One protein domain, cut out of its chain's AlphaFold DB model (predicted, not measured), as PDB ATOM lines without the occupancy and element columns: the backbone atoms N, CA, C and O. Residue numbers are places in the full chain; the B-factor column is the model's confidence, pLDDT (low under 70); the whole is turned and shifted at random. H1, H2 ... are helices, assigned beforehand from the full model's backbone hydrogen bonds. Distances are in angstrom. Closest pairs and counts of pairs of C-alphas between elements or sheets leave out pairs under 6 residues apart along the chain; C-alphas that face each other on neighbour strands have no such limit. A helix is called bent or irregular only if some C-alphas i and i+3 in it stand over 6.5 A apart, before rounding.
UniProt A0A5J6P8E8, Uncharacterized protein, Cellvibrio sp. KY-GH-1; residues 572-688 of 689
ATOM      1  N   SER A 572      13.004  23.254 318.215       46.38
ATOM      2  CA  SER A 572      13.372  22.676 316.917       46.38
ATOM      3  C   SER A 572      13.908  23.791 316.017       46.38
ATOM      4  O   SER A 572      13.135  24.531 315.405       46.38
ATOM      5  N   VAL A 573      15.227  23.957 315.966       49.59
ATOM      6  CA  VAL A 573      15.866  24.986 315.133       49.59
ATOM      7  C   VAL A 573      15.692  24.616 313.654       49.59
ATOM      8  O   VAL A 573      16.265  23.630 313.193       49.59
ATOM      9  N   GLN A 574      14.895  25.386 312.905       46.44
ATOM     10  CA  GLN A 574      14.832  25.294 311.439       46.44
ATOM     11  C   GLN A 574      15.823  26.268 310.770       46.44
ATOM     12  O   GLN A 574      16.188  27.305 311.320       46.44
ATOM     13  N   TRP A 575      16.326  25.863 309.604       52.03
ATOM     14  CA  TRP A 575      17.711  26.059 309.154       52.03
ATOM     15  C   TRP A 575      18.036  27.371 308.421       52.03
ATOM     16  O   TRP A 575      18.474  27.345 307.274       52.03
ATOM     17  N   GLU A 576      17.935  28.509 309.104       49.25
ATOM     18  CA  GLU A 576      18.553  29.774 308.647       49.25
ATOM     19  C   GLU A 576      19.792  30.172 309.485       49.25
ATOM     20  O   GLU A 576      20.559  31.056 309.115       49.25
ATOM     21  N   SER A 577      20.049  29.483 310.604       55.78
ATOM     22  CA  SER A 577      21.031  29.879 311.629       55.78
ATOM     23  C   SER A 577      22.426  29.236 311.523       55.78
ATOM     24  O   SER A 577      23.369  29.743 312.131       55.78
ATOM     25  N   MET A 578      22.612  28.159 310.749       56.59
ATOM     26  CA  MET A 578      23.907  27.451 310.665       56.59
ATOM     27  C   MET A 578      24.982  28.234 309.898       56.59
ATOM     28  O   MET A 578      26.140  28.253 310.312       56.59
ATOM     29  N   GLU A 579      24.608  28.945 308.828       58.12
ATOM     30  CA  GLU A 579      25.529  29.855 308.127       58.12
ATOM     31  C   GLU A 579      25.948  31.036 309.011       58.12
ATOM     32  O   GLU A 579      27.075  31.522 308.924       58.12
ATOM     33  N   LEU A 580      25.049  31.488 309.885       57.56
ATOM     34  CA  LEU A 580      25.311  32.518 310.888       57.56
ATOM     35  C   LEU A 580      26.278  32.016 311.969       57.56
ATOM     36  O   LEU A 580      27.217  32.723 312.315       57.56
ATOM     37  N   LEU A 581      26.114  30.779 312.445       59.97
ATOM     38  CA  LEU A 581      27.039  30.145 313.392       59.97
ATOM     39  C   LEU A 581      28.438  29.932 312.806       59.97
ATOM     40  O   LEU A 581      29.426  30.235 313.475       59.97
ATOM     41  N   ALA A 582      28.532  29.481 311.553       62.66
ATOM     42  CA  ALA A 582      29.809  29.352 310.847       62.66
ATOM     43  C   ALA A 582      30.517  30.713 310.685       62.66
ATOM     44  O   ALA A 582      31.737  30.795 310.812       62.66
ATOM     45  N   LYS A 583      29.752  31.798 310.489       65.31
ATOM     46  CA  LYS A 583      30.269  33.180 310.455       65.31
ATOM     47  C   LYS A 583      30.665  33.722 311.835       65.31
ATOM     48  O   LYS A 583      31.521  34.597 311.910       65.31
ATOM     49  N   LEU A 584      30.055  33.233 312.918       58.56
ATOM     50  CA  LEU A 584      30.347  33.663 314.293       58.56
ATOM     51  C   LEU A 584      31.547  32.932 314.915       58.56
ATOM     52  O   LEU A 584      32.191  33.485 315.805       58.56
ATOM     53  N   ARG A 585      31.857  31.713 314.456       66.25
ATOM     54  CA  ARG A 585      32.986  30.892 314.926       66.25
ATOM     55  C   ARG A 585      33.944  30.554 313.791       66.25
ATOM     56  O   ARG A 585      33.954  29.436 313.274       66.25
ATOM     57  N   ILE A 586      34.735  31.549 313.402       71.75
ATOM     58  CA  ILE A 586      35.709  31.423 312.317       71.75
ATOM     59  C   ILE A 586      36.983  30.754 312.864       71.75
ATOM     60  O   ILE A 586      37.614  31.308 313.769       71.75
ATOM     61  N   PRO A 587      37.384  29.577 312.351       69.88
ATOM     62  CA  PRO A 587      38.660  28.972 312.703       69.88
ATOM     63  C   PRO A 587      39.832  29.812 312.181       69.88
ATOM     64  O   PRO A 587      39.827  30.276 311.047       69.88
ATOM     65  N   ASN A 588      40.872  29.968 313.003       67.56
ATOM     66  CA  ASN A 588      42.070  30.743 312.649       67.56
ATOM     67  C   ASN A 588      43.142  29.921 311.899       67.56
ATOM     68  O   ASN A 588      44.158  30.480 311.487       67.56
ATOM     69  N   GLU A 589      42.954  28.605 311.751       77.56
ATOM     70  CA  GLU A 589      43.914  27.669 311.147       77.56
ATOM     71  C   GLU A 589      43.261  26.912 309.978       77.56
ATOM     72  O   GLU A 589      42.101  26.508 310.069       77.56
ATOM     73  N   ALA A 590      44.010  26.697 308.890       73.50
ATOM     74  CA  ALA A 590      43.485  26.115 307.649       73.50
ATOM     75  C   ALA A 590      42.922  24.691 307.834       73.50
ATOM     76  O   ALA A 590      41.896  24.350 307.252       73.50
ATOM     77  N   GLU A 591      43.547  23.883 308.696       74.62
ATOM     78  CA  GLU A 591      43.090  22.523 309.021       74.62
ATOM     79  C   GLU A 591      41.727  22.526 309.737       74.62
ATOM     80  O   GLU A 591      40.880  21.666 309.493       74.62
ATOM     81  N   ALA A 592      41.475  23.529 310.582       78.19
ATOM     82  CA  ALA A 592      40.210  23.687 311.293       78.19
ATOM     83  C   ALA A 592      39.096  24.242 310.389       78.19
ATOM     84  O   ALA A 592      37.934  23.874 310.558       78.19
ATOM     85  N   GLU A 593      39.443  25.072 309.402       79.50
ATOM     86  CA  GLU A 593      38.512  25.531 308.365       79.50
ATOM     87  C   GLU A 593      38.068  24.379 307.453       79.50
ATOM     88  O   GLU A 593      36.879  24.239 307.149       79.50
ATOM     89  N   GLU A 594      39.001  23.511 307.056       81.06
ATOM     90  CA  GLU A 594      38.683  22.319 306.270       81.06
ATOM     91  C   GLU A 594      37.817  21.333 307.073       81.06
ATOM     92  O   GLU A 594      36.842  20.792 306.543       81.06
ATOM     93  N   ALA A 595      38.107  21.157 308.367       81.31
ATOM     94  CA  ALA A 595      37.295  20.328 309.254       81.31
ATOM     95  C   ALA A 595      35.876  20.889 309.460       81.31
ATOM     96  O   ALA A 595      34.907  20.130 309.432       81.31
ATOM     97  N   GLN A 596      35.736  22.209 309.614       84.81
ATOM     98  CA  GLN A 596      34.439  22.881 309.737       84.81
ATOM     99  C   GLN A 596      33.589  22.693 308.473       84.81
ATOM    100  O   GLN A 596      32.414  22.338 308.577       84.81
ATOM    101  N   LYS A 597      34.173  22.877 307.280       82.06
ATOM    102  CA  LYS A 597      33.467  22.675 306.002       82.06
ATOM    103  C   LYS A 597      33.013  21.225 305.835       82.06
ATOM    104  O   LYS A 597      31.829  20.993 305.607       82.06
ATOM    105  N   LYS A 598      33.911  20.257 306.056       83.38
ATOM    106  CA  LYS A 598      33.579  18.822 305.985       83.38
ATOM    107  C   LYS A 598      32.494  18.425 306.982       83.38
ATOM    108  O   LYS A 598      31.607  17.651 306.633       83.38
ATOM    109  N   LEU A 599      32.517  18.966 308.200       82.50
ATOM    110  CA  LEU A 599      31.499  18.684 309.214       82.50
ATOM    111  C   LEU A 599      30.123  19.222 308.799       82.50
ATOM    112  O   LEU A 599      29.131  18.501 308.892       82.50
ATOM    113  N   LEU A 600      30.058  20.457 308.295       79.62
ATOM    114  CA  LEU A 600      28.808  21.054 307.813       79.62
ATOM    115  C   LEU A 600      28.240  20.305 306.597       79.62
ATOM    116  O   LEU A 600      27.029  20.103 306.519       79.62
ATOM    117  N   GLU A 601      29.101  19.842 305.688       79.94
ATOM    118  CA  GLU A 601      28.705  19.003 304.551       79.94
ATOM    119  C   GLU A 601      28.190  17.626 305.001       79.94
ATOM    120  O   GLU A 601      27.161  17.159 304.511       79.94
ATOM    121  N   THR A 602      28.856  17.001 305.979       77.56
ATOM    122  CA  THR A 602      28.509  15.661 306.495       77.56
ATOM    123  C   THR A 602      27.190  15.659 307.276       77.56
ATOM    124  O   THR A 602      26.421  14.703 307.196       77.56
ATOM    125  N   LEU A 603      26.886  16.737 308.007       74.38
ATOM    126  CA  LEU A 603      25.654  16.858 308.799       74.38
ATOM    127  C   LEU A 603      24.392  17.065 307.941       74.38
ATOM    128  O   LEU A 603      23.282  16.768 308.398       74.38
ATOM    129  N   GLY A 604      24.537  17.536 306.696       69.31
ATOM    130  CA  GLY A 604      23.433  17.697 305.747       69.31
ATOM    131  C   GLY A 604      22.229  18.442 306.343       69.31
ATOM    132  O   GLY A 604      22.393  19.459 307.007       69.31
ATOM    133  N   ARG A 605      21.005  17.927 306.126       63.31
ATOM    134  CA  ARG A 605      19.737  18.418 306.723       63.31
ATOM    135  C   ARG A 605      19.300  17.626 307.969       63.31
ATOM    136  O   ARG A 605      18.117  17.605 308.302       63.31
ATOM    137  N   ASN A 606      20.205  16.906 308.628       72.12
ATOM    138  CA  ASN A 606      19.837  16.131 309.811       72.12
ATOM    139  C   ASN A 606      19.626  17.072 311.010       72.12
ATOM    140  O   ASN A 606      20.590  17.554 311.603       72.12
ATOM    141  N   SER A 607      18.363  17.340 311.361       67.69
ATOM    142  CA  SER A 607      17.996  18.294 312.418       67.69
ATOM    143  C   SER A 607      18.550  17.919 313.792       67.69
ATOM    144  O   SER A 607      18.947  18.810 314.534       67.69
ATOM    145  N   ASP A 608      18.610  16.627 314.125       73.19
ATOM    146  CA  ASP A 608      19.096  16.168 315.436       73.19
ATOM    147  C   ASP A 608      20.619  16.335 315.541       73.19
ATOM    148  O   ASP A 608      21.134  16.913 316.497       73.19
ATOM    149  N   ALA A 609      21.353  15.937 314.500       73.88
ATOM    150  CA  ALA A 609      22.807  16.078 314.479       73.88
ATOM    151  C   ALA A 609      23.249  17.558 314.470       73.88
ATOM    152  O   ALA A 609      24.222  17.926 315.130       73.88
ATOM    153  N   GLN A 610      22.500  18.433 313.792       75.19
ATOM    154  CA  GLN A 610      22.733  19.879 313.835       75.19
ATOM    155  C   GLN A 610      22.439  20.478 315.215       75.19
ATOM    156  O   GLN A 610      23.235  21.271 315.714       75.19
ATOM    157  N   GLN A 611      21.341  20.083 315.863       74.88
ATOM    158  CA  GLN A 611      21.021  20.544 317.214       74.88
ATOM    159  C   GLN A 611      22.107  20.117 318.214       74.88
ATOM    160  O   GLN A 611      22.549  20.924 319.034       74.88
ATOM    161  N   GLN A 612      22.608  18.886 318.095       78.44
ATOM    162  CA  GLN A 612      23.718  18.388 318.908       78.44
ATOM    163  C   GLN A 612      25.018  19.162 318.654       78.44
ATOM    164  O   GLN A 612      25.737  19.466 319.606       78.44
ATOM    165  N   LEU A 613      25.302  19.551 317.407       82.12
ATOM    166  CA  LEU A 613      26.466  20.383 317.089       82.12
ATOM    167  C   LEU A 613      26.366  21.762 317.756       82.12
ATOM    168  O   LEU A 613      27.335  22.215 318.362       82.12
ATOM    169  N   VAL A 614      25.205  22.420 317.689       75.69
ATOM    170  CA  VAL A 614      24.997  23.733 318.325       75.69
ATOM    171  C   VAL A 614      25.175  23.640 319.839       75.69
ATOM    172  O   VAL A 614      25.878  24.464 320.424       75.69
ATOM    173  N   GLN A 615      24.597  22.618 320.470       74.44
ATOM    174  CA  GLN A 615      24.751  22.390 321.908       74.44
ATOM    175  C   GLN A 615      26.220  22.187 322.298       74.44
ATOM    176  O   GLN A 615      26.689  22.787 323.264       74.44
ATOM    177  N   LEU A 616      26.970  21.393 321.528       81.12
ATOM    178  CA  LEU A 616      28.398  21.181 321.765       81.12
ATOM    179  C   LEU A 616      29.203  22.470 321.582       81.12
ATOM    180  O   LEU A 616      30.031  22.793 322.429       81.12
ATOM    181  N   LEU A 617      28.926  23.255 320.540       79.19
ATOM    182  CA  LEU A 617      29.608  24.531 320.324       79.19
ATOM    183  C   LEU A 617      29.344  25.512 321.468       79.19
ATOM    184  O   LEU A 617      30.273  26.170 321.916       79.19
ATOM    185  N   VAL A 618      28.127  25.573 322.008       73.25
ATOM    186  CA  VAL A 618      27.818  26.418 323.177       73.25
ATOM    187  C   VAL A 618      28.610  25.994 324.420       73.25
ATOM    188  O   VAL A 618      29.047  26.848 325.193       73.25
ATOM    189  N   LEU A 619      28.856  24.694 324.596       72.94
ATOM    190  CA  LEU A 619      29.644  24.167 325.715       72.94
ATOM    191  C   LEU A 619      31.161  24.351 325.526       72.94
ATOM    192  O   LEU A 619      31.897  24.481 326.511       72.94
ATOM    193  N   MET A 620      31.636  24.380 324.282       79.88
ATOM    194  CA  MET A 620      33.058  24.466 323.945       79.88
ATOM    195  C   MET A 620      33.524  25.929 323.808       79.88
ATOM    196  O   MET A 620      32.958  26.679 323.007       79.88
ATOM    197  N   PRO A 621      34.580  26.366 324.525       75.62
ATOM    198  CA  PRO A 621      35.105  27.725 324.408       75.62
ATOM    199  C   PRO A 621      35.678  28.010 323.014       75.62
ATOM    200  O   PRO A 621      36.519  27.253 322.521       75.62
ATOM    201  N   ALA A 622      35.292  29.148 322.429       72.75
ATOM    202  CA  ALA A 622      35.710  29.556 321.084       72.75
ATOM    203  C   ALA A 622      37.234  29.764 320.950       72.75
ATOM    204  O   ALA A 622      37.808  29.588 319.879       72.75
ATOM    205  N   ALA A 623      37.925  30.067 322.056       71.12
ATOM    206  CA  ALA A 623      39.384  30.221 322.090       71.12
ATOM    207  C   ALA A 623      40.152  28.973 321.610       71.12
ATOM    208  O   ALA A 623      41.323  29.073 321.239       71.12
ATOM    209  N   TYR A 624      39.503  27.805 321.613       79.69
ATOM    210  CA  TYR A 624      40.079  26.540 321.171       79.69
ATOM    211  C   TYR A 624      39.509  26.058 319.837       79.69
ATOM    212  O   TYR A 624      39.720  24.901 319.492       79.69
ATOM    213  N   ASP A 625      38.829  26.908 319.059       78.94
ATOM    214  CA  ASP A 625      38.146  26.482 317.829       78.94
ATOM    215  C   ASP A 625      39.078  25.838 316.792       78.94
ATOM    216  O   ASP A 625      38.667  24.913 316.097       78.94
ATOM    217  N   ALA A 626      40.364  26.207 316.776       80.25
ATOM    218  CA  ALA A 626      41.388  25.528 315.973       80.25
ATOM    219  C   ALA A 626      41.500  24.015 316.265       80.25
ATOM    220  O   ALA A 626      41.812  23.229 315.380       80.25
ATOM    221  N   LEU A 627      41.211  23.591 317.498       83.75
ATOM    222  CA  LEU A 627      41.193  22.185 317.905       83.75
ATOM    223  C   LEU A 627      39.765  21.641 318.067       83.75
ATOM    224  O   LEU A 627      39.550  20.445 317.874       83.75
ATOM    225  N   ASN A 628      38.779  22.494 318.376       86.19
ATOM    226  CA  ASN A 628      37.387  22.077 318.543       86.19
ATOM    227  C   ASN A 628      36.803  21.549 317.229       86.19
ATOM    228  O   ASN A 628      36.151  20.510 317.252       86.19
ATOM    229  N   TRP A 629      37.039  22.215 316.090       87.69
ATOM    230  CA  TRP A 629      36.455  21.798 314.809       87.69
ATOM    231  C   TRP A 629      36.951  20.421 314.337       87.69
ATOM    232  O   TRP A 629      36.105  19.573 314.040       87.69
ATOM    233  N   PRO A 630      38.266  20.119 314.347       86.69
ATOM    234  CA  PRO A 630      38.751  18.769 314.055       86.69
ATOM    235  C   PRO A 630      38.280  17.713 315.068       86.69
ATOM    236  O   PRO A 630      37.956  16.590 314.682       86.69
ATOM    237  N   SER A 631      38.182  18.063 316.358       87.19
ATOM    238  CA  SER A 631      37.619  17.174 317.386       87.19
ATOM    239  C   SER A 631      36.145  16.853 317.138       87.19
ATOM    240  O   SER A 631      35.744  15.699 317.261       87.19
ATOM    241  N   LEU A 632      35.338  17.854 316.782       87.75
ATOM    242  CA  LEU A 632      33.916  17.678 316.495       87.75
ATOM    243  C   LEU A 632      33.708  16.847 315.232       87.75
ATOM    244  O   LEU A 632      32.888  15.934 315.259       87.75
ATOM    245  N   LEU A 633      34.488  17.088 314.173       87.12
ATOM    246  CA  LEU A 633      34.443  16.266 312.963       87.12
ATOM    247  C   LEU A 633      34.636  14.781 313.291       87.12
ATOM    248  O   LEU A 633      33.793  13.962 312.937       87.12
ATOM    249  N   PHE A 634      35.671  14.449 314.064       87.00
ATOM    250  CA  PHE A 634      35.929  13.071 314.480       87.00
ATOM    251  C   PHE A 634      34.792  12.477 315.327       87.00
ATOM    252  O   PHE A 634      34.398  11.327 315.140       87.00
ATOM    253  N   VAL A 635      34.244  13.252 316.267       88.06
ATOM    254  CA  VAL A 635      33.166  12.796 317.159       88.06
ATOM    255  C   VAL A 635      31.873  12.518 316.395       88.06
ATOM    256  O   VAL A 635      31.191  11.540 316.699       88.06
ATOM    257  N   PHE A 636      31.552  13.331 315.390       85.31
ATOM    258  CA  PHE A 636      30.401  13.096 314.519       85.31
ATOM    259  C   PHE A 636      30.638  11.941 313.536       85.31
ATOM    260  O   PHE A 636      29.722  11.158 313.307       85.31
ATOM    261  N   GLU A 637      31.860  11.746 313.028       85.25
ATOM    262  CA  GLU A 637      32.216  10.575 312.206       85.25
ATOM    263  C   GLU A 637      32.142   9.247 312.983       85.25
ATOM    264  O   GLU A 637      31.887   8.193 312.399       85.25
ATOM    265  N   LYS A 638      32.372   9.281 314.301       83.75
ATOM    266  CA  LYS A 638      32.280   8.115 315.196       83.75
ATOM    267  C   LYS A 638      30.918   7.948 315.873       83.75
ATOM    268  O   LYS A 638      30.775   7.009 316.652       83.75
ATOM    269  N   ASP A 639      29.951   8.813 315.572       83.06
ATOM    270  CA  ASP A 639      28.609   8.834 316.170       83.06
ATOM    271  C   ASP A 639      28.624   8.914 317.713       83.06
ATOM    272  O   ASP A 639      27.902   8.217 318.424       83.06
ATOM    273  N   GLN A 640      29.486   9.781 318.258       86.81
ATOM    274  CA  GLN A 640      29.643  10.001 319.705       86.81
ATOM    275  C   GLN A 640      29.293  11.419 320.231       86.81
ATOM    276  O   GLN A 640      29.777  11.788 321.308       86.81
ATOM    277  N   PRO A 641      28.451  12.248 319.575       82.81
ATOM    278  CA  PRO A 641      28.200  13.624 320.029       82.81
ATOM    279  C   PRO A 641      27.540  13.699 321.416       82.81
ATOM    280  O   PRO A 641      27.854  14.590 322.206       82.81
ATOM    281  N   LYS A 642      26.684  12.728 321.764       82.44
ATOM    282  CA  LYS A 642      26.048  12.646 323.092       82.44
ATOM    283  C   LYS A 642      27.050  12.315 324.199       82.44
ATOM    284  O   LYS A 642      27.007  12.946 325.251       82.44
ATOM    285  N   ALA A 643      27.985  11.402 323.934       83.31
ATOM    286  CA  ALA A 643      29.028  11.029 324.887       83.31
ATOM    287  C   ALA A 643      29.965  12.208 325.185       83.31
ATOM    288  O   ALA A 643      30.311  12.442 326.342       83.31
ATOM    289  N   LEU A 644      30.327  13.001 324.166       84.12
ATOM    290  CA  LEU A 644      31.108  14.223 324.377       84.12
ATOM    291  C   LEU A 644      30.326  15.251 325.205       84.12
ATOM    292  O   LEU A 644      30.884  15.859 326.114       84.12
ATOM    293  N   ARG A 645      29.033  15.432 324.915       81.94
ATOM    294  CA  ARG A 645      28.171  16.372 325.644       81.94
ATOM    295  C   ARG A 645      28.074  16.015 327.126       81.94
ATOM    296  O   ARG A 645      28.263  16.885 327.968       81.94
ATOM    297  N   GLU A 646      27.817  14.751 327.441       81.62
ATOM    298  CA  GLU A 646      27.757  14.266 328.824       81.62
ATOM    299  C   GLU A 646      29.109  14.416 329.525       81.62
ATOM    300  O   GLU A 646      29.166  14.897 330.654       81.62
ATOM    301  N   HIS A 647      30.210  14.115 328.834       81.88
ATOM    302  CA  HIS A 647      31.559  14.271 329.382       81.88
ATOM    303  C   HIS A 647      31.929  15.732 329.675       81.88
ATOM    304  O   HIS A 647      32.586  16.011 330.674       81.88
ATOM    305  N   LEU A 648      31.480  16.682 328.847       77.12
ATOM    306  CA  LEU A 648      31.668  18.120 329.087       77.12
ATOM    307  C   LEU A 648      30.825  18.656 330.256       77.12
ATOM    308  O   LEU A 648      31.142  19.716 330.792       77.12
ATOM    309  N   LEU A 649      29.770  17.938 330.651       72.94
ATOM    310  CA  LEU A 649      28.888  18.294 331.766       72.94
ATOM    311  C   LEU A 649      29.248  17.576 333.080       72.94
ATOM    312  O   LEU A 649      28.809  18.013 334.141       72.94
ATOM    313  N   ALA A 650      30.029  16.492 333.027       66.88
ATOM    314  CA  ALA A 650      30.204  15.561 334.141       66.88
ATOM    315  C   ALA A 650      31.142  16.031 335.270       66.88
ATOM    316  O   ALA A 650      31.061  15.475 336.365       66.88
ATOM    317  N   ASP A 651      32.026  17.019 335.057       59.91
ATOM    318  CA  ASP A 651      32.973  17.437 336.103       59.91
ATOM    319  C   ASP A 651      33.427  18.908 335.981       59.91
ATOM    320  O   ASP A 651      34.081  19.303 335.016       59.91
ATOM    321  N   ALA A 652      33.091  19.723 336.989       55.00
ATOM    322  CA  ALA A 652      33.420  21.153 337.076       55.00
ATOM    323  C   ALA A 652      34.877  21.433 337.484       55.00
ATOM    324  O   ALA A 652      35.363  22.554 337.345       55.00
ATOM    325  N   SER A 653      35.556  20.425 338.039       50.59
ATOM    326  CA  SER A 653      36.839  20.592 338.730       50.59
ATOM    327  C   SER A 653      38.064  20.480 337.811       50.59
ATOM    328  O   SER A 653      39.189  20.759 338.229       50.59
ATOM    329  N   ILE A 654      37.855  20.090 336.551       63.62
ATOM    330  CA  ILE A 654      38.904  19.789 335.575       63.62
ATOM    331  C   ILE A 654      38.897  20.860 334.481       63.62
ATOM    332  O   ILE A 654      37.847  21.256 333.976       63.62
ATOM    333  N   SER A 655      40.079  21.333 334.074       71.06
ATOM    334  CA  SER A 655      40.178  22.320 332.992       71.06
ATOM    335  C   SER A 655      39.630  21.765 331.668       71.06
ATOM    336  O   SER A 655      39.809  20.587 331.360       71.06
ATOM    337  N   PHE A 656      39.018  22.615 330.833       75.19
ATOM    338  CA  PHE A 656      38.470  22.204 329.526       75.19
ATOM    339  C   PHE A 656      39.484  21.423 328.665       75.19
ATOM    340  O   PHE A 656      39.136  20.437 328.022       75.19
ATOM    341  N   LEU A 657      40.761  21.818 328.708       76.44
ATOM    342  CA  LEU A 657      41.850  21.136 328.002       76.44
ATOM    343  C   LEU A 657      42.086  19.709 328.505       76.44
ATOM    344  O   LEU A 657      42.294  18.800 327.705       76.44
ATOM    345  N   GLU A 658      42.057  19.506 329.819       76.94
ATOM    346  CA  GLU A 658      42.206  18.184 330.430       76.94
ATOM    347  C   GLU A 658      40.963  17.319 330.211       76.94
ATOM    348  O   GLU A 658      41.104  16.116 329.999       76.94
ATOM    349  N   LEU A 659      39.764  17.914 330.188       80.50
ATOM    350  CA  LEU A 659      38.525  17.216 329.840       80.50
ATOM    351  C   LEU A 659      38.560  16.693 328.403       80.50
ATOM    352  O   LEU A 659      38.321  15.502 328.192       80.50
ATOM    353  N   MET A 660      38.918  17.545 327.436       82.44
ATOM    354  CA  MET A 660      39.027  17.166 326.021       82.44
ATOM    355  C   MET A 660      40.111  16.113 325.782       82.44
ATOM    356  O   MET A 660      39.931  15.205 324.972       82.44
ATOM    357  N   LEU A 661      41.223  16.189 326.512       84.12
ATOM    358  CA  LEU A 661      42.317  15.226 326.414       84.12
ATOM    359  C   LEU A 661      41.942  13.872 327.028       84.12
ATOM    360  O   LEU A 661      42.154  12.850 326.384       84.12
ATOM    361  N   LYS A 662      41.311  13.852 328.211       83.38
ATOM    362  CA  LYS A 662      40.768  12.623 328.818       83.38
ATOM    363  C   LYS A 662      39.708  11.976 327.930       83.38
ATOM    364  O   LYS A 662      39.709  10.756 327.766       83.38
ATOM    365  N   PHE A 663      38.829  12.784 327.332       84.69
ATOM    366  CA  PHE A 663      37.847  12.289 326.374       84.69
ATOM    367  C   PHE A 663      38.540  11.670 325.159       84.69
ATOM    368  O   PHE A 663      38.204  10.555 324.771       84.69
ATOM    369  N   GLY A 664      39.542  12.358 324.608       81.12
ATOM    370  CA  GLY A 664      40.303  11.892 323.455       81.12
ATOM    371  C   GLY A 664      41.103  10.614 323.703       81.12
ATOM    372  O   GLY A 664      41.137   9.751 322.829       81.12
ATOM    373  N   GLU A 665      41.699  10.455 324.886       83.00
ATOM    374  CA  GLU A 665      42.402   9.229 325.289       83.00
ATOM    375  C   GLU A 665      41.434   8.052 325.487       83.00
ATOM    376  O   GLU A 665      41.757   6.927 325.114       83.00
ATOM    377  N   SER A 666      40.233   8.317 326.009       81.94
ATOM    378  CA  SER A 666      39.225   7.280 326.279       81.94
ATOM    379  C   SER A 666      38.436   6.866 325.030       81.94
ATOM    380  O   SER A 666      38.034   5.713 324.917       81.94
ATOM    381  N   ASN A 667      38.230   7.792 324.086       81.12
ATOM    382  CA  ASN A 667      37.376   7.605 322.903       81.12
ATOM    383  C   ASN A 667      38.158   7.580 321.573       81.12
ATOM    384  O   ASN A 667      37.564   7.544 320.498       81.12
ATOM    385  N   GLY A 668      39.495   7.554 321.629       80.81
ATOM    386  CA  GLY A 668      40.346   7.218 320.485       80.81
ATOM    387  C   GLY A 668      40.615   8.349 319.489       80.81
ATOM    388  O   GLY A 668      40.693   8.084 318.292       80.81
ATOM    389  N   PHE A 669      40.786   9.593 319.949       85.06
ATOM    390  CA  PHE A 669      41.218  10.699 319.079       85.06
ATOM    391  C   PHE A 669      42.527  10.361 318.339       85.06
ATOM    392  O   PHE A 669      43.386   9.697 318.926       85.06
ATOM    393  N   PRO A 670      42.739  10.847 317.099       84.81
ATOM    394  CA  PRO A 670      43.996  10.648 316.379       84.81
ATOM    395  C   PRO A 670      45.206  11.101 317.204       84.81
ATOM    396  O   PRO A 670      45.145  12.109 317.914       84.81
ATOM    397  N   THR A 671      46.325  10.380 317.102       79.94
ATOM    398  CA  THR A 671      47.550  10.649 317.882       79.94
ATOM    399  C   THR A 671      48.077  12.071 317.680       79.94
ATOM    400  O   THR A 671      48.567  12.687 318.626       79.94
ATOM    401  N   GLU A 672      47.914  12.623 316.478       82.00
ATOM    402  CA  GLU A 672      48.268  14.002 316.124       82.00
ATOM    403  C   GLU A 672      47.401  15.031 316.863       82.00
ATOM    404  O   GLU A 672      47.913  15.986 317.450       82.00
ATOM    405  N   LEU A 673      46.092  14.786 316.935       83.06
ATOM    406  CA  LEU A 673      45.138  15.648 317.627       83.06
ATOM    407  C   LEU A 673      45.331  15.588 319.153       83.06
ATOM    408  O   LEU A 673      45.324  16.617 319.829       83.06
ATOM    409  N   GLN A 674      45.603  14.401 319.706       83.31
ATOM    410  CA  GLN A 674      45.978  14.255 321.119       83.31
ATOM    411  C   GLN A 674      47.291  14.986 321.441       83.31
ATOM    412  O   GLN A 674      47.403  15.634 322.487       83.31
ATOM    413  N   ALA A 675      48.283  14.920 320.548       82.25
ATOM    414  CA  ALA A 675      49.543  15.642 320.699       82.25
ATOM    415  C   ALA A 675      49.341  17.167 320.653       82.25
ATOM    416  O   ALA A 675      49.985  17.888 321.420       82.25
ATOM    417  N   ALA A 676      48.416  17.664 319.826       82.50
ATOM    418  CA  ALA A 676      48.067  19.082 319.750       82.50
ATOM    419  C   ALA A 676      47.397  19.595 321.040       82.50
ATOM    420  O   ALA A 676      47.834  20.613 321.595       82.50
ATOM    421  N   TRP A 677      46.428  18.851 321.590       83.38
ATOM    422  CA  TRP A 677      45.822  19.157 322.895       83.38
ATOM    423  C   TRP A 677      46.858  19.102 324.035       83.38
ATOM    424  O   TRP A 677      46.937  20.034 324.841       83.38
ATOM    425  N   LYS A 678      47.739  18.084 324.056       83.81
ATOM    426  CA  LYS A 678      48.862  17.977 325.017       83.81
ATOM    427  C   LYS A 678      49.813  19.166 324.921       83.81
ATOM    428  O   LYS A 678      50.174  19.758 325.936       83.81
ATOM    429  N   LYS A 679      50.209  19.560 323.710       83.25
ATOM    430  CA  LYS A 679      51.099  20.705 323.473       83.25
ATOM    431  C   LYS A 679      50.483  22.008 323.984       83.25
ATOM    432  O   LYS A 679      51.195  22.808 324.592       83.25
ATOM    433  N   ARG A 680      49.174  22.213 323.789       79.00
ATOM    434  CA  ARG A 680      48.472  23.401 324.298       79.00
ATOM    435  C   ARG A 680      48.348  23.425 325.814       79.00
ATOM    436  O   ARG A 680      48.600  24.479 326.399       79.00
ATOM    437  N   LEU A 681      48.078  22.284 326.443       76.06
ATOM    438  CA  LEU A 681      48.082  22.156 327.900       76.06
ATOM    439  C   LEU A 681      49.462  22.495 328.494       76.06
ATOM    440  O   LEU A 681      49.566  23.282 329.434       76.06
ATOM    441  N   THR A 682      50.542  21.983 327.898       74.06
ATOM    442  CA  THR A 682      51.919  22.255 328.352       74.06
ATOM    443  C   THR A 682      52.339  23.711 328.118       74.06
ATOM    444  O   THR A 682      53.051  24.288 328.938       74.06
ATOM    445  N   ALA A 683      51.896  24.335 327.021       68.50
ATOM    446  CA  ALA A 683      52.179  25.742 326.726       68.50
ATOM    447  C   ALA A 683      51.494  26.701 327.715       68.50
ATOM    448  O   ALA A 683      52.084  27.715 328.084       68.50
ATOM    449  N   LEU A 684      50.281  26.368 328.168       60.25
ATOM    450  CA  LEU A 684      49.583  27.106 329.223       60.25
ATOM    451  C   LEU A 684      50.297  26.975 330.572       60.25
ATOM    452  O   LEU A 684      50.545  27.987 331.217       60.25
ATOM    453  N   ARG A 685      50.750  25.767 330.935       58.47
ATOM    454  CA  ARG A 685      51.527  25.540 332.168       58.47
ATOM    455  C   ARG A 685      52.892  26.248 332.181       58.47
ATOM    456  O   ARG A 685      53.383  26.576 333.250       58.47
ATOM    457  N   ARG A 686      53.505  26.513 331.018       50.44
ATOM    458  CA  ARG A 686      54.792  27.240 330.905       50.44
ATOM    459  C   ARG A 686      54.670  28.767 330.882       50.44
ATOM    460  O   ARG A 686      55.665  29.435 331.126       50.44
ATOM    461  N   ARG A 687      53.501  29.326 330.554       44.72
ATOM    462  CA  ARG A 687      53.256  30.785 330.573       44.72
ATOM    463  C   ARG A 687      52.825  31.317 331.945       44.72
ATOM    464  O   ARG A 687      52.713  32.529 332.086       44.72
ATOM    465  N   GLY A 688      52.583  30.432 332.913       39.19
ATOM    466  CA  GLY A 688      52.273  30.760 334.310       39.19
ATOM    467  C   GLY A 688      53.395  30.418 335.299       39.19
ATOM    468  O   GLY A 688      53.100  30.231 336.474       39.19
TER     469      GLY A 688
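This is residues 572 to 688 of the 689 residues of an uncharacterized protein of Cellvibrio sp. KY-GH-1 (UniProt A0A5J6P8E8). Five helices, H2, H3, H5, H6 and H7, make an open arc round a kinked helix, H4, which lies in the middle of the domain. The ends of the arc, H2 and H7, both touch H4 but are apart from each other, and the short helix H1 sits near H2 and H3. The printed part has 117 residues with seven named helices, H1 to H7 in chain order, and no named strand; its class is all helix. It is compact, with a radius of gyration of the C-alphas of 14.1 A and spans of 43 by 29 by 23 A.

H1, residues 578 to 584, begins at C-alpha 578, (23.907, 27.451, 310.665). H2, residues 590 to 603, is 20.1 A long, and H3, residues 607 to 619, is 18.6 A. H4, residues 622 to 637, begins at C-alpha 622, (35.710, 29.556, 321.084), and is 21.2 A long. H5, residues 641 to 649, measures 12.7 A, and H6, residues 656 to 667, measures 16.1 A. H7, residues 671 to 687, is the longest helix at 24.5 A and ends at C-alpha 687, (53.256, 30.785, 330.573).

H4 and H5 are the hub, touching three helices each. H4 is irregular, with C-alphas 623 and 626 8.0 A apart, and has a kink of 53 degrees near residue 629. H4 touches H2, closest at the C-alphas of Ala 592 and Ala 626, 5.2 A, at a steep tilt of 44 degrees, the same way. Residues 627 to 631 of H4 touch residues 673 to 677 of H7, closest at the C-alphas of Leu 627 and Trp 677, 7.4 A. H4 and H5 only just touch, with 3 pairs of C-alphas within 8 A, and only at the corner; the closest are those of Val 635 and Pro 641, 5.8 A. H5 touches H3 at a shallow tilt of 25 degrees, the same way; the closest C-alphas are those of Leu 616 and Arg 645, 6.2 A. H5 and H6 form a helical hairpin, closest at the C-alphas of Leu 648 and Leu 659, 7.0 A. H6 and H7 form another, closest at those of Leu 657 and Leu 681, 6.3 A. H1 is near H2 and near H3, with 6 pairs of C-alphas within 10 A in each case. Every O i to N i+4 pair is within hydrogen-bond range in H1, H2, H3, H5, H6 and H7, and 9 of 12 are in H4.

The C-alphas of Gln 574 and Arg 686 are the two farthest apart, at 44.5 A. The printed part has no cut and no long link; the link from H5 to H6 is short, and the others are tight. The mean pLDDT of the printed part is 74.6; residues under 70 include 572 to 585, 650 to 654 and 683 to 688.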